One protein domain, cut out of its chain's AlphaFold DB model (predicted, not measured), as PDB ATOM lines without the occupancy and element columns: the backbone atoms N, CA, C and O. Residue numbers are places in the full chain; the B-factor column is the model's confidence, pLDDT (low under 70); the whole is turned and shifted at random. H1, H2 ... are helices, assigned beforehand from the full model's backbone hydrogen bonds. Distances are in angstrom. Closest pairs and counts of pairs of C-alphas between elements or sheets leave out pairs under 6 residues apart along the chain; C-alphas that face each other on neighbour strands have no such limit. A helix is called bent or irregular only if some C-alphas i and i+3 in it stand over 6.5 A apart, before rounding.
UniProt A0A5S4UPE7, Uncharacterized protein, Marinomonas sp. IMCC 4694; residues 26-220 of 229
ATOM      1  N   ASP A  26     107.335  90.047  49.213       50.09
ATOM      2  CA  ASP A  26     108.731  89.701  48.947       50.09
ATOM      3  C   ASP A  26     109.697  90.525  49.799       50.09
ATOM      4  O   ASP A  26     110.569  89.962  50.453       50.09
ATOM      5  N   ALA A  27     109.507  91.845  49.889       49.66
ATOM      6  CA  ALA A  27     110.360  92.710  50.709       49.66
ATOM      7  C   ALA A  27     110.289  92.357  52.207       49.66
ATOM      8  O   ALA A  27     111.296  92.416  52.909       49.66
ATOM      9  N   TYR A  28     109.117  91.944  52.698       54.06
ATOM     10  CA  TYR A  28     108.946  91.498  54.081       54.06
ATOM     11  C   TYR A  28     109.667  90.167  54.358       54.06
ATOM     12  O   TYR A  28     110.362  90.031  55.371       54.06
ATOM     13  N   LEU A  29     109.544  89.193  53.447       55.28
ATOM     14  CA  LEU A  29     110.183  87.881  53.580       55.28
ATOM     15  C   LEU A  29     111.715  88.001  53.607       55.28
ATOM     16  O   LEU A  29     112.384  87.367  54.429       55.28
ATOM     17  N   GLN A  30     112.260  88.872  52.753       50.53
ATOM     18  CA  GLN A  30     113.694  89.152  52.663       50.53
ATOM     19  C   GLN A  30     114.268  89.675  53.969       50.53
ATOM     20  O   GLN A  30     115.374  89.304  54.355       50.53
ATOM     21  N   THR A  31     113.504  90.498  54.672       51.56
ATOM     22  CA  THR A  31     113.938  91.124  55.916       51.56
ATOM     23  C   THR A  31     113.912  90.182  57.095       51.56
ATOM     24  O   THR A  31     114.864  90.163  57.870       51.56
ATOM     25  N   MET A  32     112.870  89.357  57.232       53.09
ATOM     26  CA  MET A  32     112.871  88.314  58.260       53.09
ATOM     27  C   MET A  32     114.041  87.350  58.060       53.09
ATOM     28  O   MET A  32     114.678  86.915  59.021       53.09
ATOM     29  N   TYR A  33     114.353  87.050  56.802       58.97
ATOM     30  CA  TYR A  33     115.521  86.266  56.451       58.97
ATOM     31  C   TYR A  33     116.828  86.981  56.834       58.97
ATOM     32  O   TYR A  33     117.675  86.389  57.501       58.97
ATOM     33  N   LEU A  34     116.960  88.264  56.481       57.84
ATOM     34  CA  LEU A  34     118.091  89.135  56.819       57.84
ATOM     35  C   LEU A  34     118.359  89.181  58.326       57.84
ATOM     36  O   LEU A  34     119.469  88.914  58.775       57.84
ATOM     37  N   ALA A  35     117.317  89.477  59.099       54.78
ATOM     38  CA  ALA A  35     117.333  89.609  60.546       54.78
ATOM     39  C   ALA A  35     117.803  88.328  61.238       54.78
ATOM     40  O   ALA A  35     118.694  88.348  62.087       54.78
ATOM     41  N   ASN A  36     117.235  87.191  60.831       62.28
ATOM     42  CA  ASN A  36     117.613  85.889  61.368       62.28
ATOM     43  C   ASN A  36     119.058  85.520  61.018       62.28
ATOM     44  O   ASN A  36     119.734  84.854  61.802       62.28
ATOM     45  N   LYS A  37     119.544  85.927  59.843       64.94
ATOM     46  CA  LYS A  37     120.933  85.686  59.449       64.94
ATOM     47  C   LYS A  37     121.910  86.622  60.155       64.94
ATOM     48  O   LYS A  37     122.994  86.163  60.496       64.94
ATOM     49  N   LEU A  38     121.521  87.868  60.430       57.97
ATOM     50  CA  LEU A  38     122.307  88.807  61.231       57.97
ATOM     51  C   LEU A  38     122.548  88.264  62.644       57.97
ATOM     52  O   LEU A  38     123.691  88.240  63.085       57.97
ATOM     53  N   GLY A  39     121.504  87.769  63.320       55.06
ATOM     54  CA  GLY A  39     121.656  87.173  64.653       55.06
ATOM     55  C   GLY A  39     122.655  86.012  64.651       55.06
ATOM     56  O   GLY A  39     123.589  85.988  65.442       55.06
ATOM     57  N   LYS A  40     122.548  85.117  63.659       65.50
ATOM     58  CA  LYS A  40     123.491  83.997  63.488       65.50
ATOM     59  C   LYS A  40     124.918  84.439  63.153       65.50
ATOM     60  O   LYS A  40     125.861  83.744  63.513       65.50
ATOM     61  N   LEU A  41     125.084  85.539  62.418       61.09
ATOM     62  CA  LEU A  41     126.391  86.135  62.127       61.09
ATOM     63  C   LEU A  41     127.029  86.683  63.404       61.09
ATOM     64  O   LEU A  41     128.203  86.425  63.649       61.09
ATOM     65  N   GLN A  42     126.247  87.394  64.215       57.66
ATOM     66  CA  GLN A  42     126.701  87.990  65.466       57.66
ATOM     67  C   GLN A  42     127.199  86.920  66.449       57.66
ATOM     68  O   GLN A  42     128.348  86.994  66.877       57.66
ATOM     69  N   ASP A  43     126.411  85.865  66.674       62.47
ATOM     70  CA  ASP A  43     126.780  84.757  67.570       62.47
ATOM     71  C   ASP A  43     128.095  84.070  67.152       62.47
ATOM     72  O   ASP A  43     128.891  83.643  67.987       62.47
ATOM     73  N   LYS A  44     128.347  83.954  65.842       62.84
ATOM     74  CA  LYS A  44     129.542  83.283  65.308       62.84
ATOM     75  C   LYS A  44     130.793  84.140  65.399       62.84
ATOM     76  O   LYS A  44     131.872  83.621  65.674       62.84
ATOM     77  N   ILE A  45     130.674  85.437  65.148       56.34
ATOM     78  CA  ILE A  45     131.831  86.328  65.189       56.34
ATOM     79  C   ILE A  45     132.248  86.598  66.635       56.34
ATOM     80  O   ILE A  45     133.441  86.725  66.889       56.34
ATOM     81  N   ASP A  46     131.315  86.563  67.590       56.22
ATOM     82  CA  ASP A  46     131.644  86.593  69.019       56.22
ATOM     83  C   ASP A  46     132.559  85.415  69.420       56.22
ATOM     84  O   ASP A  46     133.480  85.598  70.214       56.22
ATOM     85  N   ILE A  47     132.396  84.239  68.795       58.16
ATOM     86  CA  ILE A  47     133.276  83.068  68.981       58.16
ATOM     87  C   ILE A  47     134.658  83.274  68.326       58.16
ATOM     88  O   ILE A  47     135.660  82.835  68.884       58.16
ATOM     89  N   ILE A  48     134.738  83.948  67.170       52.12
ATOM     90  CA  ILE A  48     136.016  84.319  66.518       52.12
ATOM     91  C   ILE A  48     136.778  85.349  67.367       52.12
ATOM     92  O   ILE A  48     137.995  85.268  67.507       52.12
ATOM     93  N   SER A  49     136.054  86.314  67.942       50.59
ATOM     94  CA  SER A  49     136.581  87.434  68.737       50.59
ATOM     95  C   SER A  49     137.253  87.007  70.045       50.59
ATOM     96  O   SER A  49     138.043  87.770  70.602       50.59
ATOM     97  N   GLN A  50     136.927  85.815  70.555       55.06
ATOM     98  CA  GLN A  50     137.570  85.247  71.742       55.06
ATOM     99  C   GLN A  50     138.988  84.717  71.450       55.06
ATOM    100  O   GLN A  50     139.799  84.696  72.371       55.06
ATOM    101  N   ASP A  51     139.310  84.378  70.191       49.44
ATOM    102  CA  ASP A  51     140.563  83.697  69.813       49.44
ATOM    103  C   ASP A  51     141.447  84.467  68.804       49.44
ATOM    104  O   ASP A  51     142.670  84.329  68.829       49.44
ATOM    105  N   ILE A  52     140.877  85.318  67.941       47.06
ATOM    106  CA  ILE A  52     141.611  86.324  67.148       47.06
ATOM    107  C   ILE A  52     141.400  87.684  67.795       47.06
ATOM    108  O   ILE A  52     140.271  88.013  68.145       47.06
ATOM    109  N   HIS A  53     142.471  88.488  67.880       49.56
ATOM    110  CA  HIS A  53     142.464  89.890  68.316       49.56
ATOM    111  C   HIS A  53     141.094  90.566  68.133       49.56
ATOM    112  O   HIS A  53     140.715  90.973  67.030       49.56
ATOM    113  N   SER A  54     140.378  90.671  69.256       48.50
ATOM    114  CA  SER A  54     138.968  91.054  69.416       48.50
ATOM    115  C   SER A  54     138.536  92.329  68.682       48.50
ATOM    116  O   SER A  54     137.356  92.541  68.417       48.50
ATOM    117  N   GLN A  55     139.483  93.180  68.295       49.19
ATOM    118  CA  GLN A  55     139.224  94.431  67.587       49.19
ATOM    119  C   GLN A  55     138.817  94.218  66.121       49.19
ATOM    120  O   GLN A  55     137.959  94.943  65.616       49.19
ATOM    121  N   ASN A  56     139.362  93.204  65.439       54.72
ATOM    122  CA  ASN A  56     139.077  92.978  64.017       54.72
ATOM    123  C   ASN A  56     137.681  92.375  63.808       54.72
ATOM    124  O   ASN A  56     136.935  92.811  62.935       54.72
ATOM    125  N   ALA A  57     137.287  91.419  64.648       55.22
ATOM    126  CA  ALA A  57     135.966  90.796  64.589       55.22
ATOM    127  C   ALA A  57     134.836  91.792  64.920       55.22
ATOM    128  O   ALA A  57     133.854  91.874  64.179       55.22
ATOM    129  N   ILE A  58     135.011  92.633  65.948       60.69
ATOM    130  CA  ILE A  58     134.072  93.726  66.265       60.69
ATOM    131  C   ILE A  58     133.956  94.712  65.095       60.69
ATOM    132  O   ILE A  58     132.849  95.122  64.743       60.69
ATOM    133  N   TYR A  59     135.075  95.056  64.450       66.94
ATOM    134  CA  TYR A  59     135.079  95.929  63.276       66.94
ATOM    135  C   TYR A  59     134.241  95.349  62.122       66.94
ATOM    136  O   TYR A  59     133.419  96.058  61.536       66.94
ATOM    137  N   PHE A  60     134.372  94.053  61.826       66.62
ATOM    138  CA  PHE A  60     133.616  93.409  60.745       66.62
ATOM    139  C   PHE A  60     132.123  93.233  61.060       66.62
ATOM    140  O   PHE A  60     131.296  93.478  60.177       66.62
ATOM    141  N   ILE A  61     131.757  92.893  62.307       66.31
ATOM    142  CA  ILE A  61     130.354  92.936  62.766       66.31
ATOM    143  C   ILE A  61     129.796  94.344  62.586       66.31
ATOM    144  O   ILE A  61     128.671  94.493  62.107       66.31
ATOM    145  N   GLY A  62     130.568  95.367  62.957       72.00
ATOM    146  CA  GLY A  62     130.181  96.767  62.821       72.00
ATOM    147  C   GLY A  62     129.793  97.101  61.384       72.00
ATOM    148  O   GLY A  62     128.678  97.553  61.142       72.00
ATOM    149  N   LYS A  63     130.648  96.761  60.411       77.06
ATOM    150  CA  LYS A  63     130.386  97.006  58.980       77.06
ATOM    151  C   LYS A  63     129.129  96.317  58.456       77.06
ATOM    152  O   LYS A  63     128.360  96.912  57.702       77.06
ATOM    153  N   LEU A  64     128.904  95.077  58.870       78.19
ATOM    154  CA  LEU A  64     127.689  94.334  58.546       78.19
ATOM    155  C   LEU A  64     126.448  94.966  59.168       78.19
ATOM    156  O   LEU A  64     125.457  95.193  58.480       78.19
ATOM    157  N   THR A  65     126.512  95.254  60.463       78.50
ATOM    158  CA  THR A  65     125.402  95.821  61.232       78.50
ATOM    159  C   THR A  65     125.011  97.191  60.690       78.50
ATOM    160  O   THR A  65     123.823  97.469  60.556       78.50
ATOM    161  N   GLU A  66     125.989  98.012  60.302       84.50
ATOM    162  CA  GLU A  66     125.768  99.282  59.607       84.50
ATOM    163  C   GLU A  66     125.007  99.076  58.295       84.50
ATOM    164  O   GLU A  66     123.944  99.667  58.109       84.50
ATOM    165  N   TYR A  67     125.500  98.205  57.403       85.75
ATOM    166  CA  TYR A  67     124.822  97.935  56.132       85.75
ATOM    167  C   TYR A  67     123.386  97.454  56.347       85.75
ATOM    168  O   TYR A  67     122.462  97.917  55.680       85.75
ATOM    169  N   PHE A  68     123.182  96.561  57.311       82.19
ATOM    170  CA  PHE A  68     121.861  96.042  57.617       82.19
ATOM    171  C   PHE A  68     120.915  97.062  58.218       82.19
ATOM    172  O   PHE A  68     119.744  97.078  57.845       82.19
ATOM    173  N   GLY A  69     121.412  97.923  59.104       84.12
ATOM    174  CA  GLY A  69     120.632  99.029  59.641       84.12
ATOM    175  C   GLY A  69     120.106  99.927  58.525       84.12
ATOM    176  O   GLY A  69     118.928 100.278  58.528       84.12
ATOM    177  N   ILE A  70     120.942 100.221  57.527       89.44
ATOM    178  CA  ILE A  70     120.554 101.041  56.373       89.44
ATOM    179  C   ILE A  70     119.533 100.306  55.495       89.44
ATOM    180  O   ILE A  70     118.501 100.880  55.159       89.44
ATOM    181  N   VAL A  71     119.777  99.034  55.153       87.62
ATOM    182  CA  VAL A  71     118.846  98.227  54.337       87.62
ATOM    183  C   VAL A  71     117.472  98.129  55.002       87.62
ATOM    184  O   VAL A  71     116.448  98.275  54.337       87.62
ATOM    185  N   GLU A  72     117.434  97.914  56.316       83.81
ATOM    186  CA  GLU A  72     116.177  97.835  57.053       83.81
ATOM    187  C   GLU A  72     115.472  99.191  57.139       83.81
ATOM    188  O   GLU A  72     114.255  99.268  56.973       83.81
ATOM    189  N   SER A  73     116.226 100.274  57.325       86.88
ATOM    190  CA  SER A  73     115.668 101.629  57.339       86.88
ATOM    191  C   SER A  73     115.077 102.006  55.976       86.88
ATOM    192  O   SER A  73     113.961 102.515  55.906       86.88
ATOM    193  N   ALA A  74     115.767 101.668  54.884       87.75
ATOM    194  CA  ALA A  74     115.274 101.825  53.518       87.75
ATOM    195  C   ALA A  74     113.963 101.062  53.282       87.75
ATOM    196  O   ALA A  74     113.036 101.588  52.668       87.75
ATOM    197  N   ARG A  75     113.844  99.840  53.810       84.75
ATOM    198  CA  ARG A  75     112.613  99.052  53.707       84.75
ATOM    199  C   ARG A  75     111.443  99.686  54.446       84.75
ATOM    200  O   ARG A  75     110.325  99.610  53.947       84.75
ATOM    201  N   VAL A  76     111.663 100.280  55.617       85.38
ATOM    202  CA  VAL A  76     110.583 100.962  56.350       85.38
ATOM    203  C   VAL A  76     109.950 102.047  55.475       85.38
ATOM    204  O   VAL A  76     108.728 102.148  55.451       85.38
ATOM    205  N   LEU A  77     110.749 102.765  54.676       84.56
ATOM    206  CA  LEU A  77     110.237 103.751  53.714       84.56
ATOM    207  C   LEU A  77     109.451 103.123  52.552       84.56
ATOM    208  O   LEU A  77     108.615 103.782  51.949       84.56
ATOM    209  N   LEU A  78     109.700 101.852  52.232       83.75
ATOM    210  CA  LEU A  78     108.999 101.114  51.178       83.75
ATOM    211  C   LEU A  78     107.676 100.482  51.637       83.75
ATOM    212  O   LEU A  78     106.934  99.967  50.799       83.75
ATOM    213  N   LEU A  79     107.386 100.471  52.944       82.25
ATOM    214  CA  LEU A  79     106.161  99.869  53.482       82.25
ATOM    215  C   LEU A  79     104.907 100.675  53.147       82.25
ATOM    216  O   LEU A  79     103.853 100.080  52.933       82.25
ATOM    217  N   ASP A  80     105.033 101.998  53.108       79.31
ATOM    218  CA  ASP A  80     103.928 102.912  52.858       79.31
ATOM    219  C   ASP A  80     104.256 103.821  51.673       79.31
ATOM    220  O   ASP A  80     105.120 104.697  51.742       79.31
ATOM    221  N   LYS A  81     103.560 103.588  50.559       75.06
ATOM    222  CA  LYS A  81     103.777 104.335  49.317       75.06
ATOM    223  C   LYS A  81     103.251 105.763  49.403       75.06
ATOM    224  O   LYS A  81     103.738 106.608  48.650       75.06
ATOM    225  N   ASP A  82     102.328 106.052  50.313       78.56
ATOM    226  CA  ASP A  82     101.735 107.382  50.437       78.56
ATOM    227  C   ASP A  82     102.729 108.374  51.066       78.56
ATOM    228  O   ASP A  82     102.679 109.572  50.791       78.56
ATOM    229  N   LEU A  83     103.727 107.868  51.800       81.69
ATOM    230  CA  LEU A  83     104.790 108.666  52.418       81.69
ATOM    231  C   LEU A  83     105.977 108.951  51.486       81.69
ATOM    232  O   LEU A  83     106.902 109.662  51.872       81.69
ATOM    233  N   THR A  84     105.963 108.446  50.248       81.12
ATOM    234  CA  THR A  84     107.096 108.541  49.307       81.12
ATOM    235  C   THR A  84     107.577 109.980  49.101       81.12
ATOM    236  O   THR A  84     108.782 110.228  49.011       81.12
ATOM    237  N   THR A  85     106.649 110.939  49.010       82.88
ATOM    238  CA  THR A  85     106.981 112.359  48.816       82.88
ATOM    239  C   THR A  85     107.597 112.972  50.071       82.88
ATOM    240  O   THR A  85     108.576 113.707  49.957       82.88
ATOM    241  N   GLU A  86     107.079 112.632  51.252       86.44
ATOM    242  CA  GLU A  86     107.579 113.119  52.543       86.44
ATOM    243  C   GLU A  86     108.945 112.518  52.892       86.44
ATOM    244  O   GLU A  86     109.814 113.187  53.447       86.44
ATOM    245  N   SER A  87     109.180 111.262  52.510       87.12
ATOM    246  CA  SER A  87     110.419 110.546  52.801       87.12
ATOM    247  C   SER A  87     111.513 110.747  51.753       87.12
ATOM    248  O   SER A  87     112.562 110.113  51.854       87.12
ATOM    249  N   LYS A  88     111.294 111.570  50.722       88.94
ATOM    250  CA  LYS A  88     112.184 111.667  49.552       88.94
ATOM    251  C   LYS A  88     113.620 112.049  49.912       88.94
ATOM    252  O   LYS A  88     114.568 111.475  49.371       88.94
ATOM    253  N   ASP A  89     113.792 112.988  50.836       90.50
ATOM    254  CA  ASP A  89     115.117 113.459  51.250       90.50
ATOM    255  C   ASP A  89     115.867 112.382  52.042       90.50
ATOM    256  O   ASP A  89     117.039 112.111  51.777       90.50
ATOM    257  N   ILE A  90     115.155 111.679  52.925       92.25
ATOM    258  CA  ILE A  90     115.684 110.550  53.698       92.25
ATOM    259  C   ILE A  90     116.027 109.376  52.769       92.25
ATOM    260  O   ILE A  90     117.100 108.785  52.876       92.25
ATOM    261  N   ALA A  91     115.160 109.074  51.801       90.81
ATOM    262  CA  ALA A  91     115.385 108.022  50.817       90.81
ATOM    263  C   ALA A  91     116.663 108.275  50.007       90.81
ATOM    264  O   ALA A  91     117.426 107.345  49.758       90.81
ATOM    265  N   ASN A  92     116.948 109.525  49.632       91.81
ATOM    266  CA  ASN A  92     118.189 109.862  48.932       91.81
ATOM    267  C   ASN A  92     119.440 109.630  49.793       91.81
ATOM    268  O   ASN A  92     120.452 109.174  49.256       91.81
ATOM    269  N   ILE A  93     119.369 109.903  51.100       94.25
ATOM    270  CA  ILE A  93     120.455 109.608  52.045       94.25
ATOM    271  C   ILE A  93     120.696 108.099  52.089       94.25
ATOM    272  O   ILE A  93     121.812 107.654  51.822       94.25
ATOM    273  N   TYR A  94     119.647 107.303  52.311       93.75
ATOM    274  CA  TYR A  94     119.780 105.847  52.366       93.75
ATOM    275  C   TYR A  94     120.277 105.251  51.055       93.75
ATOM    276  O   TYR A  94     121.147 104.391  51.087       93.75
ATOM    277  N   LEU A  95     119.818 105.731  49.897       94.38
ATOM    278  CA  LEU A  95     120.339 105.277  48.603       94.38
ATOM    279  C   LEU A  95     121.854 105.507  48.478       94.38
ATOM    280  O   LEU A  95     122.573 104.636  47.989       94.38
ATOM    281  N   SER A  96     122.350 106.654  48.947       94.69
ATOM    282  CA  SER A  96     123.787 106.947  48.970       94.69
ATOM    283  C   SER A  96     124.542 105.998  49.910       94.69
ATOM    284  O   SER A  96     125.532 105.375  49.517       94.69
ATOM    285  N   GLU A  97     124.046 105.826  51.135       95.12
ATOM    286  CA  GLU A  97     124.673 104.959  52.135       95.12
ATOM    287  C   GLU A  97     124.655 103.481  51.723       95.12
ATOM    288  O   GLU A  97     125.669 102.794  51.858       95.12
ATOM    289  N   MET A  98     123.549 102.992  51.150       93.56
ATOM    290  CA  MET A  98     123.436 101.634  50.612       93.56
ATOM    291  C   MET A  98     124.483 101.388  49.529       93.56
ATOM    292  O   MET A  98     125.169 100.366  49.570       93.56
ATOM    293  N   ALA A  99     124.661 102.332  48.600       93.44
ATOM    294  CA  ALA A  99     125.639 102.202  47.527       93.44
ATOM    295  C   ALA A  99     127.079 102.116  48.063       93.44
ATOM    296  O   ALA A  99     127.851 101.259  47.618       93.44
ATOM    297  N   ILE A 100     127.432 102.966  49.034       94.44
ATOM    298  CA  ILE A 100     128.749 102.960  49.688       94.44
ATOM    299  C   ILE A 100     128.962 101.636  50.422       94.44
ATOM    300  O   ILE A 100     129.932 100.924  50.159       94.44
ATOM    301  N   LYS A 101     128.030 101.262  51.300       92.56
ATOM    302  CA  LYS A 101     128.171 100.090  52.169       92.56
ATOM    303  C   LYS A 101     128.124  98.773  51.408       92.56
ATOM    304  O   LYS A 101     128.891  97.869  51.727       92.56
ATOM    305  N   ARG A 102     127.323  98.671  50.345       93.38
ATOM    306  CA  ARG A 102     127.359  97.525  49.424       93.38
ATOM    307  C   ARG A 102     128.757  97.347  48.826       93.38
ATOM    308  O   ARG A 102     129.259  96.228  48.760       93.38
ATOM    309  N   ASN A 103     129.395  98.435  48.397       92.12
ATOM    310  CA  ASN A 103     130.746  98.374  47.843       92.12
ATOM    311  C   ASN A 103     131.798  98.050  48.917       92.12
ATOM    312  O   ASN A 103     132.690  97.248  48.645       92.12
ATOM    313  N   GLU A 104     131.673  98.602  50.132       90.50
ATOM    314  CA  GLU A 104     132.512  98.217  51.280       90.50
ATOM    315  C   GLU A 104     132.413  96.710  51.551       90.50
ATOM    316  O   GLU A 104     133.439  96.050  51.704       90.50
ATOM    317  N   LEU A 105     131.202  96.141  51.538       89.69
ATOM    318  CA  LEU A 105     130.989  94.709  51.751       89.69
ATOM    319  C   LEU A 105     131.571  93.843  50.632       89.69
ATOM    320  O   LEU A 105     132.188  92.824  50.927       89.69
ATOM    321  N   PHE A 106     131.438  94.236  49.361       91.06
ATOM    322  CA  PHE A 106     132.095  93.504  48.273       91.06
ATOM    323  C   PHE A 106     133.617  93.491  48.428       91.06
ATOM    324  O   PHE A 106     134.239  92.441  48.276       91.06
ATOM    325  N   SER A 107     134.215  94.637  48.758       88.69
ATOM    326  CA  SER A 107     135.656  94.729  49.015       88.69
ATOM    327  C   SER A 107     136.070  93.908  50.235       88.69
ATOM    328  O   SER A 107     137.119  93.271  50.216       88.69
ATOM    329  N   LEU A 108     135.237  93.869  51.278       84.88
ATOM    330  CA  LEU A 108     135.471  93.043  52.456       84.88
ATOM    331  C   LEU A 108     135.525  91.554  52.098       84.88
ATOM    332  O   LEU A 108     136.457  90.868  52.509       84.88
ATOM    333  N   VAL A 109     134.567  91.067  51.302       87.19
ATOM    334  CA  VAL A 109     134.552  89.672  50.837       87.19
ATOM    335  C   VAL A 109     135.798  89.362  50.011       87.19
ATOM    336  O   VAL A 109     136.461  88.364  50.279       87.19
ATOM    337  N   ASP A 110     136.150  90.218  49.048       85.06
ATOM    338  CA  ASP A 110     137.346  90.021  48.221       85.06
ATOM    339  C   ASP A 110     138.624  89.963  49.087       85.06
ATOM    340  O   ASP A 110     139.472  89.090  48.890       85.06
ATOM    341  N   ASN A 111     138.736  90.833  50.096       82.06
ATOM    342  CA  ASN A 111     139.861  90.840  51.036       82.06
ATOM    343  C   ASN A 111     139.903  89.573  51.892       82.06
ATOM    344  O   ASN A 111     140.971  89.009  52.112       82.06
ATOM    345  N   PHE A 112     138.750  89.103  52.365       82.81
ATOM    346  CA  PHE A 112     138.667  87.886  53.166       82.81
ATOM    347  C   PHE A 112     139.124  86.673  52.385       82.81
ATOM    348  O   PHE A 112     139.940  85.915  52.897       82.81
ATOM    349  N   ILE A 113     138.700  86.547  51.128       82.31
ATOM    350  CA  ILE A 113     139.163  85.481  50.238       82.31
ATOM    351  C   ILE A 113     140.696  85.476  50.139       82.31
ATOM    352  O   ILE A 113     141.302  84.411  50.193       82.31
ATOM    353  N   GLY A 114     141.327  86.653  50.060       77.81
ATOM    354  CA  GLY A 114     142.788  86.780  50.027       77.81
ATOM    355  C   GLY A 114     143.503  86.424  51.339       77.81
ATOM    356  O   GLY A 114     144.680  86.077  51.308       77.81
ATOM    357  N   LEU A 115     142.819  86.491  52.485       74.56
ATOM    358  CA  LEU A 115     143.407  86.226  53.805       74.56
ATOM    359  C   LEU A 115     143.256  84.773  54.272       74.56
ATOM    360  O   LEU A 115     144.008  84.349  55.147       74.56
ATOM    361  N   LEU A 116     142.321  84.009  53.696       73.75
ATOM    362  CA  LEU A 116     142.018  82.626  54.102       73.75
ATOM    363  C   LEU A 116     143.231  81.680  54.040       73.75
ATOM    364  O   LEU A 116     143.249  80.673  54.740       73.75
ATOM    365  N   ASP A 117     144.248  81.994  53.234       69.00
ATOM    366  CA  ASP A 117     145.468  81.186  53.107       69.00
ATOM    367  C   ASP A 117     146.357  81.199  54.357       69.00
ATOM    368  O   ASP A 117     147.119  80.259  54.564       69.00
ATOM    369  N   ASN A 118     146.247  82.237  55.186       69.81
ATOM    370  CA  ASN A 118     147.161  82.496  56.300       69.81
ATOM    371  C   ASN A 118     146.505  82.286  57.675       69.81
ATOM    372  O   ASN A 118     147.057  82.701  58.694       69.81
ATOM    373  N   MET A 119     145.309  81.693  57.713       69.25
ATOM    374  CA  MET A 119     144.533  81.499  58.938       69.25
ATOM    375  C   MET A 119     144.592  80.051  59.427       69.25
ATOM    376  O   MET A 119     144.693  79.109  58.644       69.25
ATOM    377  N   SER A 120     144.483  79.863  60.744       69.50
ATOM    378  CA  SER A 120     144.321  78.527  61.329       69.50
ATOM    379  C   SER A 120     142.977  77.907  60.933       69.50
ATOM    380  O   SER A 120     142.002  78.639  60.762       69.50
ATOM    381  N   GLU A 121     142.877  76.579  60.972       67.94
ATOM    382  CA  GLU A 121     141.677  75.798  60.628       67.94
ATOM    383  C   GLU A 121     140.348  76.378  61.136       67.94
ATOM    384  O   GLU A 121     139.446  76.663  60.351       67.94
ATOM    385  N   ARG A 122     140.244  76.599  62.452       67.19
ATOM    386  CA  ARG A 122     139.020  77.096  63.097       67.19
ATOM    387  C   ARG A 122     138.604  78.474  62.582       67.19
ATOM    388  O   ARG A 122     137.421  78.747  62.410       67.19
ATOM    389  N   HIS A 123     139.578  79.342  62.332       68.62
ATOM    390  CA  HIS A 123     139.337  80.688  61.822       68.62
ATOM    391  C   HIS A 123     138.951  80.666  60.344       68.62
ATOM    392  O   HIS A 123     138.058  81.405  59.941       68.62
ATOM    393  N   THR A 124     139.549  79.766  59.565       74.19
ATOM    394  CA  THR A 124     139.157  79.515  58.177       74.19
ATOM    395  C   THR A 124     137.700  79.064  58.093       74.19
ATOM    396  O   THR A 124     136.948  79.655  57.325       74.19
ATOM    397  N   ASP A 125     137.266  78.101  58.912       71.12
ATOM    398  CA  ASP A 125     135.870  77.626  58.931       71.12
ATOM    399  C   ASP A 125     134.871  78.767  59.168       71.12
ATOM    400  O   ASP A 125     133.966  79.028  58.373       71.12
ATOM    401  N   LEU A 126     135.104  79.530  60.238       69.56
ATOM    402  CA  LEU A 126     134.239  80.632  60.640       69.56
ATOM    403  C   LEU A 126     134.195  81.746  59.580       69.56
ATOM    404  O   LEU A 126     133.135  82.322  59.324       69.56
ATOM    405  N   MET A 127     135.324  82.024  58.922       76.19
ATOM    406  CA  MET A 127     135.414  83.012  57.845       76.19
ATOM    407  C   MET A 127     134.724  82.555  56.558       76.19
ATOM    408  O   MET A 127     134.079  83.368  55.893       76.19
ATOM    409  N   LEU A 128     134.806  81.270  56.210       78.25
ATOM    410  CA  LEU A 128     134.075  80.703  55.075       78.25
ATOM    411  C   LEU A 128     132.563  80.787  55.306       78.25
ATOM    412  O   LEU A 128     131.822  81.243  54.433       78.25
ATOM    413  N   ASP A 129     132.104  80.436  56.504       74.06
ATOM    414  CA  ASP A 129     130.702  80.559  56.904       74.06
ATOM    415  C   ASP A 129     130.203  82.011  56.889       74.06
ATOM    416  O   ASP A 129     129.068  82.300  56.484       74.06
ATOM    417  N   PHE A 130     131.062  82.944  57.290       76.12
ATOM    418  CA  PHE A 130     130.794  84.373  57.220       76.12
ATOM    419  C   PHE A 130     130.677  84.860  55.767       76.12
ATOM    420  O   PHE A 130     129.680  85.498  55.415       76.12
ATOM    421  N   ILE A 131     131.639  84.512  54.901       83.38
ATOM    422  CA  ILE A 131     131.615  84.843  53.466       83.38
ATOM    423  C   ILE A 131     130.354  84.276  52.810       83.38
ATOM    424  O   ILE A 131     129.657  84.995  52.093       83.38
ATOM    425  N   ASN A 132     130.009  83.019  53.097       83.56
ATOM    426  CA  ASN A 132     128.783  82.387  52.614       83.56
ATOM    427  C   ASN A 132     127.542  83.189  53.007       83.56
ATOM    428  O   ASN A 132     126.654  83.424  52.187       83.56
ATOM    429  N   THR A 133     127.478  83.634  54.259       79.38
ATOM    430  CA  THR A 133     126.327  84.394  54.744       79.38
ATOM    431  C   THR A 133     126.242  85.771  54.080       79.38
ATOM    432  O   THR A 133     125.158  86.183  53.669       79.38
ATOM    433  N   LEU A 134     127.369  86.457  53.880       83.12
ATOM    434  CA  LEU A 134     127.414  87.712  53.124       83.12
ATOM    435  C   LEU A 134     126.956  87.533  51.673       83.12
ATOM    436  O   LEU A 134     126.102  88.281  51.194       83.12
ATOM    437  N   LEU A 135     127.485  86.523  50.982       86.31
ATOM    438  CA  LEU A 135     127.123  86.203  49.601       86.31
ATOM    439  C   LEU A 135     125.650  85.813  49.453       86.31
ATOM    440  O   LEU A 135     125.054  86.043  48.404       86.31
ATOM    441  N   ASP A 136     125.041  85.241  50.482       83.81
ATOM    442  CA  ASP A 136     123.612  84.946  50.483       83.81
ATOM    443  C   ASP A 136     122.760  86.210  50.673       83.81
ATOM    444  O   ASP A 136     121.678  86.336  50.099       83.81
ATOM    445  N   ILE A 137     123.231  87.179  51.455       81.62
ATOM    446  CA  ILE A 137     122.412  88.331  51.829       81.62
ATOM    447  C   ILE A 137     122.537  89.517  50.863       81.62
ATOM    448  O   ILE A 137     121.547  90.205  50.610       81.62
ATOM    449  N   MET A 138     123.711  89.752  50.276       88.00
ATOM    450  CA  MET A 138     123.928  90.886  49.368       88.00
ATOM    451  C   MET A 138     122.875  91.025  48.248       88.00
ATOM    452  O   MET A 138     122.405  92.144  48.044       88.00
ATOM    453  N   PRO A 139     122.424  89.948  47.565       87.88
ATOM    454  CA  PRO A 139     121.370  90.051  46.550       87.88
ATOM    455  C   PRO A 139     120.067  90.679  47.064       87.88
ATOM    456  O   PRO A 139     119.394  91.414  46.349       87.88
ATOM    457  N   LYS A 140     119.735  90.420  48.330       86.62
ATOM    458  CA  LYS A 140     118.513  90.880  48.995       86.62
ATOM    459  C   LYS A 140     118.605  92.375  49.296       86.62
ATOM    460  O   LYS A 140     117.666  93.117  49.028       86.62
ATOM    461  N   GLY A 141     119.768  92.829  49.769       88.94
ATOM    462  CA  GLY A 141     120.051  94.254  49.960       88.94
ATOM    463  C   GLY A 141     120.045  95.040  48.644       88.94
ATOM    464  O   GLY A 141     119.437  96.106  48.577       88.94
ATOM    465  N   ILE A 142     120.633  94.482  47.577       91.31
ATOM    466  CA  ILE A 142     120.607  95.066  46.221       91.31
ATOM    467  C   ILE A 142     119.168  95.212  45.710       91.31
ATOM    468  O   ILE A 142     118.827  96.228  45.109       91.31
ATOM    469  N   TYR A 143     118.317  94.216  45.960       88.75
ATOM    470  CA  TYR A 143     116.911  94.269  45.571       88.75
ATOM    471  C   TYR A 143     116.145  95.381  46.304       88.75
ATOM    472  O   TYR A 143     115.438  96.155  45.665       88.75
ATOM    473  N   ILE A 144     116.330  95.523  47.622       89.94
ATOM    474  CA  ILE A 144     115.716  96.619  48.395       89.94
ATOM    475  C   ILE A 144     116.187  97.988  47.891       89.94
ATOM    476  O   ILE A 144     115.378  98.901  47.749       89.94
ATOM    477  N   GLU A 145     117.470  98.131  47.560       92.94
ATOM    478  CA  GLU A 145     118.011  99.372  46.994       92.94
ATOM    479  C   GLU A 145     117.368  99.710  45.645       92.94
ATOM    480  O   GLU A 145     116.977 100.851  45.398       92.94
ATOM    481  N   ASN A 146     117.217  98.707  44.777       91.38
ATOM    482  CA  ASN A 146     116.530  98.846  43.499       91.38
ATOM    483  C   ASN A 146     115.067  99.290  43.698       91.38
ATOM    484  O   ASN A 146     114.656 100.275  43.086       91.38
ATOM    485  N   GLN A 147     114.326  98.646  44.603       88.56
ATOM    486  CA  GLN A 147     112.948  99.024  44.937       88.56
ATOM    487  C   GLN A 147     112.858 100.453  45.492       88.56
ATOM    488  O   GLN A 147     111.946 101.203  45.138       88.56
ATOM    489  N   LEU A 148     113.833 100.876  46.303       90.94
ATOM    490  CA  LEU A 148     113.900 102.251  46.791       90.94
ATOM    491  C   LEU A 148     114.110 103.238  45.637       90.94
ATOM    492  O   LEU A 148     113.386 104.227  45.567       90.94
ATOM    493  N   TYR A 149     114.986 102.956  44.668       92.38
ATOM    494  CA  TYR A 149     115.096 103.789  43.462       92.38
ATOM    495  C   TYR A 149     113.786 103.853  42.658       92.38
ATOM    496  O   TYR A 149     113.415 104.937  42.198       92.38
ATOM    497  N   GLU A 150     113.084 102.729  42.488       89.62
ATOM    498  CA  GLU A 150     111.801 102.681  41.770       89.62
ATOM    499  C   GLU A 150     110.720 103.506  42.472       89.62
ATOM    500  O   GLU A 150     110.044 104.296  41.813       89.62
ATOM    501  N   SER A 151     110.613 103.407  43.803       87.62
ATOM    502  CA  SER A 151     109.659 104.201  44.595       87.62
ATOM    503  C   SER A 151     109.850 105.707  44.397       87.62
ATOM    504  O   SER A 151     108.884 106.456  44.334       87.62
ATOM    505  N   GLN A 152     111.095 106.150  44.199       88.94
ATOM    506  CA  GLN A 152     111.441 107.556  43.980       88.94
ATOM    507  C   GLN A 152     111.315 107.996  42.507       88.94
ATOM    508  O   GLN A 152     111.752 109.093  42.149       88.94
ATOM    509  N   GLY A 153     110.782 107.141  41.628       88.31
ATOM    510  CA  GLY A 153     110.642 107.401  40.192       88.31
ATOM    511  C   GLY A 153     111.959 107.351  39.407       88.31
ATOM    512  O   GLY A 153     112.017 107.777  38.253       88.31
ATOM    513  N   LYS A 154     113.044 106.835  39.999       90.62
ATOM    514  CA  LYS A 154     114.394 106.800  39.408       90.62
ATOM    515  C   LYS A 154     114.661 105.489  38.657       90.62
ATOM    516  O   LYS A 154     115.716 104.878  38.819       90.62
ATOM    517  N   PHE A 155     113.743 105.068  37.789       90.19
ATOM    518  CA  PHE A 155     113.758 103.744  37.139       90.19
ATOM    519  C   PHE A 155     115.050 103.419  36.369       90.19
ATOM    520  O   PHE A 155     115.596 102.328  36.500       90.19
ATOM    521  N   LYS A 156     115.603 104.379  35.612       90.44
ATOM    522  CA  LYS A 156     116.871 104.171  34.881       90.44
ATOM    523  C   LYS A 156     118.048 103.905  35.822       90.44
ATOM    524  O   LYS A 156     118.931 103.114  35.499       90.44
ATOM    525  N   MET A 157     118.060 104.571  36.975       89.31
ATOM    526  CA  MET A 157     119.087 104.370  37.992       89.31
ATOM    527  C   MET A 157     118.890 103.027  38.694       89.31
ATOM    528  O   MET A 157     119.860 102.299  38.880       89.31
ATOM    529  N   ALA A 158     117.637 102.667  38.993       90.19
ATOM    530  CA  ALA A 158     117.274 101.364  39.543       90.19
ATOM    531  C   ALA A 158     117.810 100.222  38.659       90.19
ATOM    532  O   ALA A 158     118.487  99.318  39.153       90.19
ATOM    533  N   ASP A 159     117.582 100.312  37.346       87.12
ATOM    534  CA  ASP A 159     118.062  99.346  36.353       87.12
ATOM    535  C   ASP A 159     119.588  99.286  36.279       87.12
ATOM    536  O   ASP A 159     120.184  98.204  36.233       87.12
ATOM    537  N   HIS A 160     120.234 100.452  36.261       90.38
ATOM    538  CA  HIS A 160     121.686 100.543  36.208       90.38
ATOM    539  C   HIS A 160     122.331  99.898  37.442       90.38
ATOM    540  O   HIS A 160     123.221  99.058  37.303       90.38
ATOM    541  N   ILE A 161     121.851 100.245  38.638       90.25
ATOM    542  CA  ILE A 161     122.366  99.720  39.904       90.25
ATOM    543  C   ILE A 161     122.148  98.217  40.008       90.25
ATOM    544  O   ILE A 161     123.090  97.508  40.368       90.25
ATOM    545  N   LEU A 162     120.966  97.717  39.636       89.19
ATOM    546  CA  LEU A 162     120.696  96.282  39.625       89.19
ATOM    547  C   LEU A 162     121.674  95.562  38.692       89.19
ATOM    548  O   LEU A 162     122.351  94.630  39.110       89.19
ATOM    549  N   LYS A 163     121.844  96.045  37.455       89.69
ATOM    550  CA  LYS A 163     122.764  95.442  36.479       89.69
ATOM    551  C   LYS A 163     124.206  95.401  36.988       89.69
ATOM    552  O   LYS A 163     124.831  94.339  36.967       89.69
ATOM    553  N   ILE A 164     124.746  96.539  37.427       92.19
ATOM    554  CA  ILE A 164     126.147  96.638  37.856       92.19
ATOM    555  C   ILE A 164     126.391  95.829  39.131       92.19
ATOM    556  O   ILE A 164     127.376  95.091  39.212       92.19
ATOM    557  N   SER A 165     125.474  95.890  40.095       91.25
ATOM    558  CA  SER A 165     125.594  95.140  41.347       91.25
ATOM    559  C   SER A 165     125.478  93.634  41.117       91.25
ATOM    560  O   SER A 165     126.266  92.876  41.678       91.25
ATOM    561  N   SER A 166     124.592  93.191  40.219       89.50
ATOM    562  CA  SER A 166     124.502  91.790  39.788       89.50
ATOM    563  C   SER A 166     125.792  91.306  39.124       89.50
ATOM    564  O   SER A 166     126.246  90.194  39.392       89.50
ATOM    565  N   MET A 167     126.413  92.124  38.268       90.94
ATOM    566  CA  MET A 167     127.704  91.791  37.652       90.94
ATOM    567  C   MET A 167     128.813  91.673  38.702       90.94
ATOM    568  O   MET A 167     129.574  90.702  38.684       90.94
ATOM    569  N   ARG A 168     128.887  92.626  39.640       93.06
ATOM    570  CA  ARG A 168     129.868  92.601  40.732       93.06
ATOM    571  C   ARG A 168     129.681  91.379  41.625       93.06
ATOM    572  O   ARG A 168     130.659  90.687  41.899       93.06
ATOM    573  N   TYR A 169     128.438  91.067  41.984       92.31
ATOM    574  CA  TYR A 169     128.085  89.879  42.752       92.31
ATOM    575  C   TYR A 169     128.552  88.592  42.074       92.31
ATOM    576  O   TYR A 169     129.265  87.798  42.685       92.31
ATOM    577  N   LYS A 170     128.223  88.415  40.788       89.75
ATOM    578  CA  LYS A 170     128.639  87.243  40.004       89.75
ATOM    579  C   LYS A 170     130.161  87.101  39.959       89.75
ATOM    580  O   LYS A 170     130.665  85.989  40.090       89.75
ATOM    581  N   LYS A 171     130.895  88.211  39.820       91.31
ATOM    582  CA  LYS A 171     132.366  88.210  39.834       91.31
ATOM    583  C   LYS A 171     132.920  87.743  41.183       91.31
ATOM    584  O   LYS A 171     133.753  86.844  41.202       91.31
ATOM    585  N   THR A 172     132.448  88.310  42.291       90.06
ATOM    586  CA  THR A 172     132.906  87.926  43.636       90.06
ATOM    587  C   THR A 172     132.547  86.471  43.955       90.06
ATOM    588  O   THR A 172     133.385  85.725  44.458       90.06
ATOM    589  N   LEU A 173     131.348  86.018  43.574       88.56
ATOM    590  CA  LEU A 173     130.933  84.621  43.713       88.56
ATOM    591  C   LEU A 173     131.827  83.668  42.901       88.56
ATOM    592  O   LEU A 173     132.210  82.612  43.398       88.56
ATOM    593  N   PHE A 174     132.186  84.042  41.669       87.69
ATOM    594  CA  PHE A 174     133.112  83.269  40.841       87.69
ATOM    595  C   PHE A 174     134.501  83.172  41.484       87.69
ATOM    596  O   PHE A 174     135.024  82.070  41.630       87.69
ATOM    597  N   SER A 175     135.071  84.299  41.925       87.25
ATOM    598  CA  SER A 175     136.372  84.336  42.601       87.25
ATOM    599  C   SER A 175     136.400  83.460  43.855       87.25
ATOM    600  O   SER A 175     137.345  82.698  44.052       87.25
ATOM    601  N   TYR A 176     135.340  83.507  44.664       87.19
ATOM    602  CA  TYR A 176     135.207  82.651  45.840       87.19
ATOM    603  C   TYR A 176     135.111  81.161  45.477       87.19
ATOM    604  O   TYR A 176     135.756  80.318  46.103       87.19
ATOM    605  N   GLY A 177     134.356  80.825  44.428       84.69
ATOM    606  CA  GLY A 177     134.247  79.454  43.934       84.69
ATOM    607  C   GLY A 177     135.571  78.890  43.428       84.69
ATOM    608  O   GLY A 177     135.918  77.751  43.738       84.69
ATOM    609  N   GLU A 178     136.334  79.680  42.673       85.62
ATOM    610  CA  GLU A 178     137.663  79.285  42.195       85.62
ATOM    611  C   GLU A 178     138.650  79.095  43.350       85.62
ATOM    612  O   GLU A 178     139.406  78.121  43.351       85.62
ATOM    613  N   PHE A 179     138.592  79.957  44.370       84.06
ATOM    614  CA  PHE A 179     139.366  79.781  45.596       84.06
ATOM    615  C   PHE A 179     139.059  78.435  46.271       84.06
ATOM    616  O   PHE A 179     139.977  77.646  46.513       84.06
ATOM    617  N   CYS A 180     137.777  78.126  46.495       81.19
ATOM    618  CA  CYS A 180     137.362  76.868  47.121       81.19
ATOM    619  C   CYS A 180     137.849  75.651  46.319       81.19
ATOM    620  O   CYS A 180     138.460  74.746  46.880       81.19
ATOM    621  N   LYS A 181     137.674  75.654  44.989       81.25
ATOM    622  CA  LYS A 181     138.145  74.561  44.117       81.25
ATOM    623  C   LYS A 181     139.660  74.375  44.172       81.25
ATOM    624  O   LYS A 181     140.134  73.238  44.184       81.25
ATOM    625  N   LYS A 182     140.425  75.473  44.159       81.19
ATOM    626  CA  LYS A 182     141.891  75.431  44.231       81.19
ATOM    627  C   LYS A 182     142.340  74.792  45.542       81.19
ATOM    628  O   LYS A 182     143.218  73.933  45.511       81.19
ATOM    629  N   LYS A 183     141.696  75.150  46.658       76.25
ATOM    630  CA  LYS A 183     141.978  74.569  47.973       76.25
ATOM    631  C   LYS A 183     141.627  73.096  48.061       76.25
ATOM    632  O   LYS A 183     142.484  72.309  48.444       76.25
ATOM    633  N   THR A 184     140.441  72.692  47.614       70.81
ATOM    634  CA  THR A 184     140.067  71.271  47.597       70.81
ATOM    635  C   THR A 184     141.089  70.439  46.815       70.81
ATOM    636  O   THR A 184     141.529  69.400  47.295       70.81
ATOM    637  N   LYS A 185     141.554  70.925  45.654       70.31
ATOM    638  CA  LYS A 185     142.600  70.249  44.866       70.31
ATOM    639  C   LYS A 185     143.952  70.188  45.581       70.31
ATOM    640  O   LYS A 185     144.588  69.143  45.536       70.31
ATOM    641  N   SER A 186     144.401  71.272  46.219       66.25
ATOM    642  CA  SER A 186     145.692  71.276  46.921       66.25
ATOM    643  C   SER A 186     145.695  70.363  48.142       66.25
ATOM    644  O   SER A 186     146.700  69.713  48.394       66.25
ATOM    645  N   ILE A 187     144.574  70.278  48.863       64.88
ATOM    646  CA  ILE A 187     144.475  69.455  50.073       64.88
ATOM    647  C   ILE A 187     144.399  67.959  49.717       64.88
ATOM    648  O   ILE A 187     145.032  67.139  50.376       64.88
ATOM    649  N   ILE A 188     143.703  67.592  48.630       59.75
ATOM    650  CA  ILE A 188     143.693  66.210  48.109       59.75
ATOM    651  C   ILE A 188     145.113  65.737  47.752       59.75
ATOM    652  O   ILE A 188     145.424  64.563  47.919       59.75
ATOM    653  N   LEU A 189     145.975  66.643  47.280       62.38
ATOM    654  CA  LEU A 189     147.366  66.338  46.932       62.38
ATOM    655  C   LEU A 189     148.313  66.300  48.145       62.38
ATOM    656  O   LEU A 189     149.393  65.732  48.027       62.38
ATOM    657  N   SER A 190     147.945  66.909  49.277       58.22
ATOM    658  CA  SER A 190     148.797  67.030  50.471       58.22
ATOM    659  C   SER A 190     148.406  66.104  51.630       58.22
ATOM    660  O   SER A 190     148.966  66.245  52.711       58.22
ATOM    661  N   GLU A 191     147.440  65.198  51.431       57.81
ATOM    662  CA  GLU A 191     146.957  64.208  52.419       57.81
ATOM    663  C   GLU A 191     146.468  64.787  53.770       57.81
ATOM    664  O   GLU A 191     146.358  64.068  54.763       57.81
ATOM    665  N   ASP A 192     146.092  66.071  53.830       59.78
ATOM    666  CA  ASP A 192     145.567  66.687  55.060       59.78
ATOM    667  C   ASP A 192     144.049  66.469  55.195       59.78
ATOM    668  O   ASP A 192     143.211  67.308  54.847       59.78
ATOM    669  N   VAL A 193     143.690  65.279  55.685       56.12
ATOM    670  CA  VAL A 193     142.321  64.734  55.738       56.12
ATOM    671  C   VAL A 193     141.309  65.652  56.450       56.12
ATOM    672  O   VAL A 193     140.121  65.622  56.116       56.12
ATOM    673  N   LYS A 194     141.733  66.484  57.413       57.34
ATOM    674  CA  LYS A 194     140.817  67.347  58.186       57.34
ATOM    675  C   LYS A 194     140.395  68.592  57.407       57.34
ATOM    676  O   LYS A 194     139.198  68.863  57.295       57.34
ATOM    677  N   HIS A 195     141.344  69.257  56.752       61.47
ATOM    678  CA  HIS A 195     141.053  70.375  55.858       61.47
ATOM    679  C   HIS A 195     140.222  69.954  54.637       61.47
ATOM    680  O   HIS A 195     139.393  70.737  54.170       61.47
ATOM    681  N   VAL A 196     140.362  68.710  54.152       60.59
ATOM    682  CA  VAL A 196     139.542  68.199  53.035       60.59
ATOM    683  C   VAL A 196     138.059  68.282  53.386       60.59
ATOM    684  O   VAL A 196     137.263  68.761  52.581       60.59
ATOM    685  N   LYS A 197     137.689  67.847  54.594       65.12
ATOM    686  CA  LYS A 197     136.290  67.763  55.016       65.12
ATOM    687  C   LYS A 197     135.649  69.146  55.175       65.12
ATOM    688  O   LYS A 197     134.545  69.362  54.691       65.12
ATOM    689  N   LEU A 198     136.386  70.102  55.742       69.31
ATOM    690  CA  LEU A 198     135.952  71.495  55.901       69.31
ATOM    691  C   LEU A 198     135.650  72.169  54.553       69.31
ATOM    692  O   LEU A 198     134.599  72.783  54.370       69.31
ATOM    693  N   PHE A 199     136.529  72.002  53.563       67.88
ATOM    694  CA  PHE A 199     136.294  72.560  52.229       67.88
ATOM    695  C   PHE A 199     135.227  71.792  51.433       67.88
ATOM    696  O   PHE A 199     134.524  72.409  50.634       67.88
ATOM    697  N   GLN A 200     135.046  70.488  51.674       67.94
ATOM    698  CA  GLN A 200     133.945  69.702  51.100       67.94
ATOM    699  C   GLN A 200     132.576  70.132  51.646       67.94
ATOM    700  O   GLN A 200     131.645  70.344  50.865       67.94
ATOM    701  N   ASP A 201     132.453  70.322  52.960       69.38
ATOM    702  CA  ASP A 201     131.217  70.791  53.593       69.38
ATOM    703  C   ASP A 201     130.882  72.223  53.141       69.38
ATOM    704  O   ASP A 201     129.732  72.544  52.815       69.38
ATOM    705  N   ASN A 202     131.900  73.073  52.993       69.50
ATOM    706  CA  ASN A 202     131.732  74.407  52.431       69.50
ATOM    707  C   ASN A 202     131.355  74.389  50.935       69.50
ATOM    708  O   ASN A 202     130.556  75.210  50.482       69.50
ATOM    709  N   GLU A 203     131.844  73.424  50.152       69.50
ATOM    710  CA  GLU A 203     131.458  73.268  48.745       69.50
ATOM    711  C   GLU A 203     129.940  73.063  48.593       69.50
ATOM    712  O   GLU A 203     129.332  73.567  47.643       69.50
ATOM    713  N   ILE A 204     129.298  72.381  49.549       70.12
ATOM    714  CA  ILE A 204     127.838  72.213  49.588       70.12
ATOM    715  C   ILE A 204     127.146  73.567  49.792       70.12
ATOM    716  O   ILE A 204     126.188  73.885  49.080       70.12
ATOM    717  N   ASN A 205     127.629  74.386  50.728       72.56
ATOM    718  CA  ASN A 205     127.071  75.714  51.002       72.56
ATOM    719  C   ASN A 205     127.292  76.679  49.830       72.56
ATOM    720  O   ASN A 205     126.353  77.353  49.398       72.56
ATOM    721  N   PHE A 206     128.482  76.668  49.230       73.38
ATOM    722  CA  PHE A 206     128.774  77.417  48.014       73.38
ATOM    723  C   PHE A 206     127.868  76.994  46.847       73.38
ATOM    724  O   PHE A 206     127.321  77.846  46.142       73.38
ATOM    725  N   LYS A 207     127.641  75.687  46.648       73.56
ATOM    726  CA  LYS A 207     126.707  75.176  45.627       73.56
ATOM    727  C   LYS A 207     125.278  75.654  45.873       73.56
ATOM    728  O   LYS A 207     124.611  76.033  44.914       73.56
ATOM    729  N   LYS A 208     124.818  75.688  47.127       77.38
ATOM    730  CA  LYS A 208     123.492  76.224  47.481       77.38
ATOM    731  C   LYS A 208     123.358  77.707  47.136       77.38
ATOM    732  O   LYS A 208     122.343  78.097  46.576       77.38
ATOM    733  N   ILE A 209     124.373  78.521  47.432       75.38
ATOM    734  CA  ILE A 209     124.343  79.966  47.150       75.38
ATOM    735  C   ILE A 209     124.429  80.223  45.644       75.38
ATOM    736  O   ILE A 209     123.634  80.986  45.101       75.38
ATOM    737  N   SER A 210     125.358  79.554  44.959       66.56
ATOM    738  CA  SER A 210     125.596  79.753  43.525       66.56
ATOM    739  C   SER A 210     124.466  79.255  42.630       66.56
ATOM    740  O   SER A 210     124.245  79.826  41.565       66.56
ATOM    741  N   LYS A 211     123.732  78.227  43.065       74.25
ATOM    742  CA  LYS A 211     122.545  77.703  42.376       74.25
ATOM    743  C   LYS A 211     121.232  78.200  42.979       74.25
ATOM    744  O   LYS A 211     120.182  77.661  42.647       74.25
ATOM    745  N   SER A 212     121.272  79.181  43.879       74.69
ATOM    746  CA  SER A 212     120.058  79.714  44.489       74.69
ATOM    747  C   SER A 212     119.213  80.408  43.423       74.69
ATOM    748  O   SER A 212     119.514  81.531  43.014       74.69
ATOM    749  N   GLU A 213     118.138  79.744  42.995       69.00
ATOM    750  CA  GLU A 213     117.150  80.300  42.062       69.00
ATOM    751  C   GLU A 213     116.587  81.621  42.586       69.00
ATOM    752  O   GLU A 213     116.376  82.552  41.818       69.00
ATOM    753  N   TYR A 214     116.458  81.745  43.907       68.50
ATOM    754  CA  TYR A 214     116.021  82.967  44.567       68.50
ATOM    755  C   TYR A 214     117.007  84.126  44.385       68.50
ATOM    756  O   TYR A 214     116.614  85.206  43.951       68.50
ATOM    757  N   ASN A 215     118.301  83.918  44.653       73.44
ATOM    758  CA  ASN A 215     119.303  84.972  44.460       73.44
ATOM    759  C   ASN A 215     119.456  85.340  42.978       73.44
ATOM    760  O   ASN A 215     119.689  86.502  42.657       73.44
ATOM    761  N   VAL A 216     119.296  84.373  42.070       73.06
ATOM    762  CA  VAL A 216     119.278  84.630  40.625       73.06
ATOM    763  C   VAL A 216     118.046  85.443  40.229       73.06
ATOM    764  O   VAL A 216     118.200  86.417  39.496       73.06
ATOM    765  N   ALA A 217     116.862  85.095  40.738       68.75
ATOM    766  CA  ALA A 217     115.604  85.780  40.443       68.75
ATOM    767  C   ALA A 217     115.618  87.242  40.905       68.75
ATOM    768  O   ALA A 217     115.253  88.121  40.138       68.75
ATOM    769  N   LEU A 218     116.129  87.528  42.106       74.12
ATOM    770  CA  LEU A 218     116.239  88.902  42.626       74.12
ATOM    771  C   LEU A 218     117.173  89.793  41.807       74.12
ATOM    772  O   LEU A 218     117.049  91.014  41.816       74.12
ATOM    773  N   LEU A 219     118.144  89.174  41.138       77.88
ATOM    774  CA  LEU A 219     119.188  89.844  40.371       77.88
ATOM    775  C   LEU A 219     118.915  89.845  38.859       77.88
ATOM    776  O   LEU A 219     119.698  90.436  38.106       77.88
ATOM    777  N   HIS A 220     117.834  89.196  38.412       70.56
ATOM    778  CA  HIS A 220     117.353  89.196  37.034       70.56
ATOM    779  C   HIS A 220     116.092  90.048  36.907       70.56
ATOM    780  O   HIS A 220     115.152  89.930  37.682       70.56
TER     781      HIS A 220
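AT A GLANCE: This is residues 26 to 220 of the 229 residues of an uncharacterized protein of Marinomonas sp. IMCC 4694 (UniProt A0A5S4UPE7). This is a long bundle of mostly aligned helices that run back and forth along its length, gathered round the bent helix H4, which touches the six others. The hairpin of H1 and H2 lies on one side of H4 and the hairpin of H5 and H6 on another; H3 bridges H2 and H5, while short H7 packs on arm H4b. The 195 printed residues have seven named helices, H1 to H7 in chain order, and no named strand; the class is all helix. The whole is compact, with a radius of gyration of the C-alphas of 17.9 A, and elongated, spanning 62 by 34 by 24 A.

HOW THE PARTS SIT: H1, residues 26 to 49, and H2, residues 54 to 78, form a helical hairpin with a shallow tilt of 11 degrees; their closest C-alphas, of Ser 49 and Ala 57, are 5.4 A apart. H3, residues 88 to 118, touches H2 with residues 91 to 105 alone, closest at the C-alphas of Tyr 67 and Lys 101, 5.6 A. H4, residues 121 to 151, was assigned as one helix by its hydrogen bonds but is bent, with C-alphas 136 and 139 6.8 A apart; its arms are H4a, residues 121 to 136, and H4b, residues 139 to 151. H1 touches H4a with residues 37 to 48 alone, closest at the C-alphas of Ile 48 and His 123, 6.8 A. H5, residues 155 to 189, forms a hairpin with H4b at a shallow tilt of 4 degrees; the closest C-alphas, of Asn 146 and Ala 158, are 4.7 A apart. H3 and H5 touch, running the same way, closest at the C-alphas of Ile 113 and Tyr 176, 6.6 A. H6, residues 193 to 210, touches H4a, running the same way at 5 degrees, a shallow tilt; the closest C-alphas, of Asp 136 and Ile 209, are 6.0 A apart. H7, residues 213 to 219, touches H4b at a steep tilt of 40 degrees, closest at the C-alphas of Pro 139 and Asn 215, 5.9 A. H1 and H6 are apart. Every O i to N i+4 pair is within hydrogen-bond range in H2, H4a, H4b, H5 and H7; the counts are 19 of 20 in H1, 25 of 27 in H3 and 13 of 14 in H6.

IN THESE COORDINATES: H1 begins at C-alpha 26, (108.731, 89.701, 48.947), and is 34.2 A long; H2 is 36.5 A. H3, 46.0 A, has a kink of 25 degrees near residue 112 and is only just irregular: C-alphas 114 and 117 are 6.9 A apart. H5, the longest helix, measures 51.2 A and H6 25.6 A. H7 ends at C-alpha 219, (119.188, 89.844, 40.371).

THE WHOLE: The C-alphas farthest apart, of Glu 86 and Glu 191, are 62.8 A apart. The printed part has no cut; no link is long. Mean pLDDT of the printed part is 76.6, and 66 residues are under 70, among them residues 26 to 61 and 186 to 203.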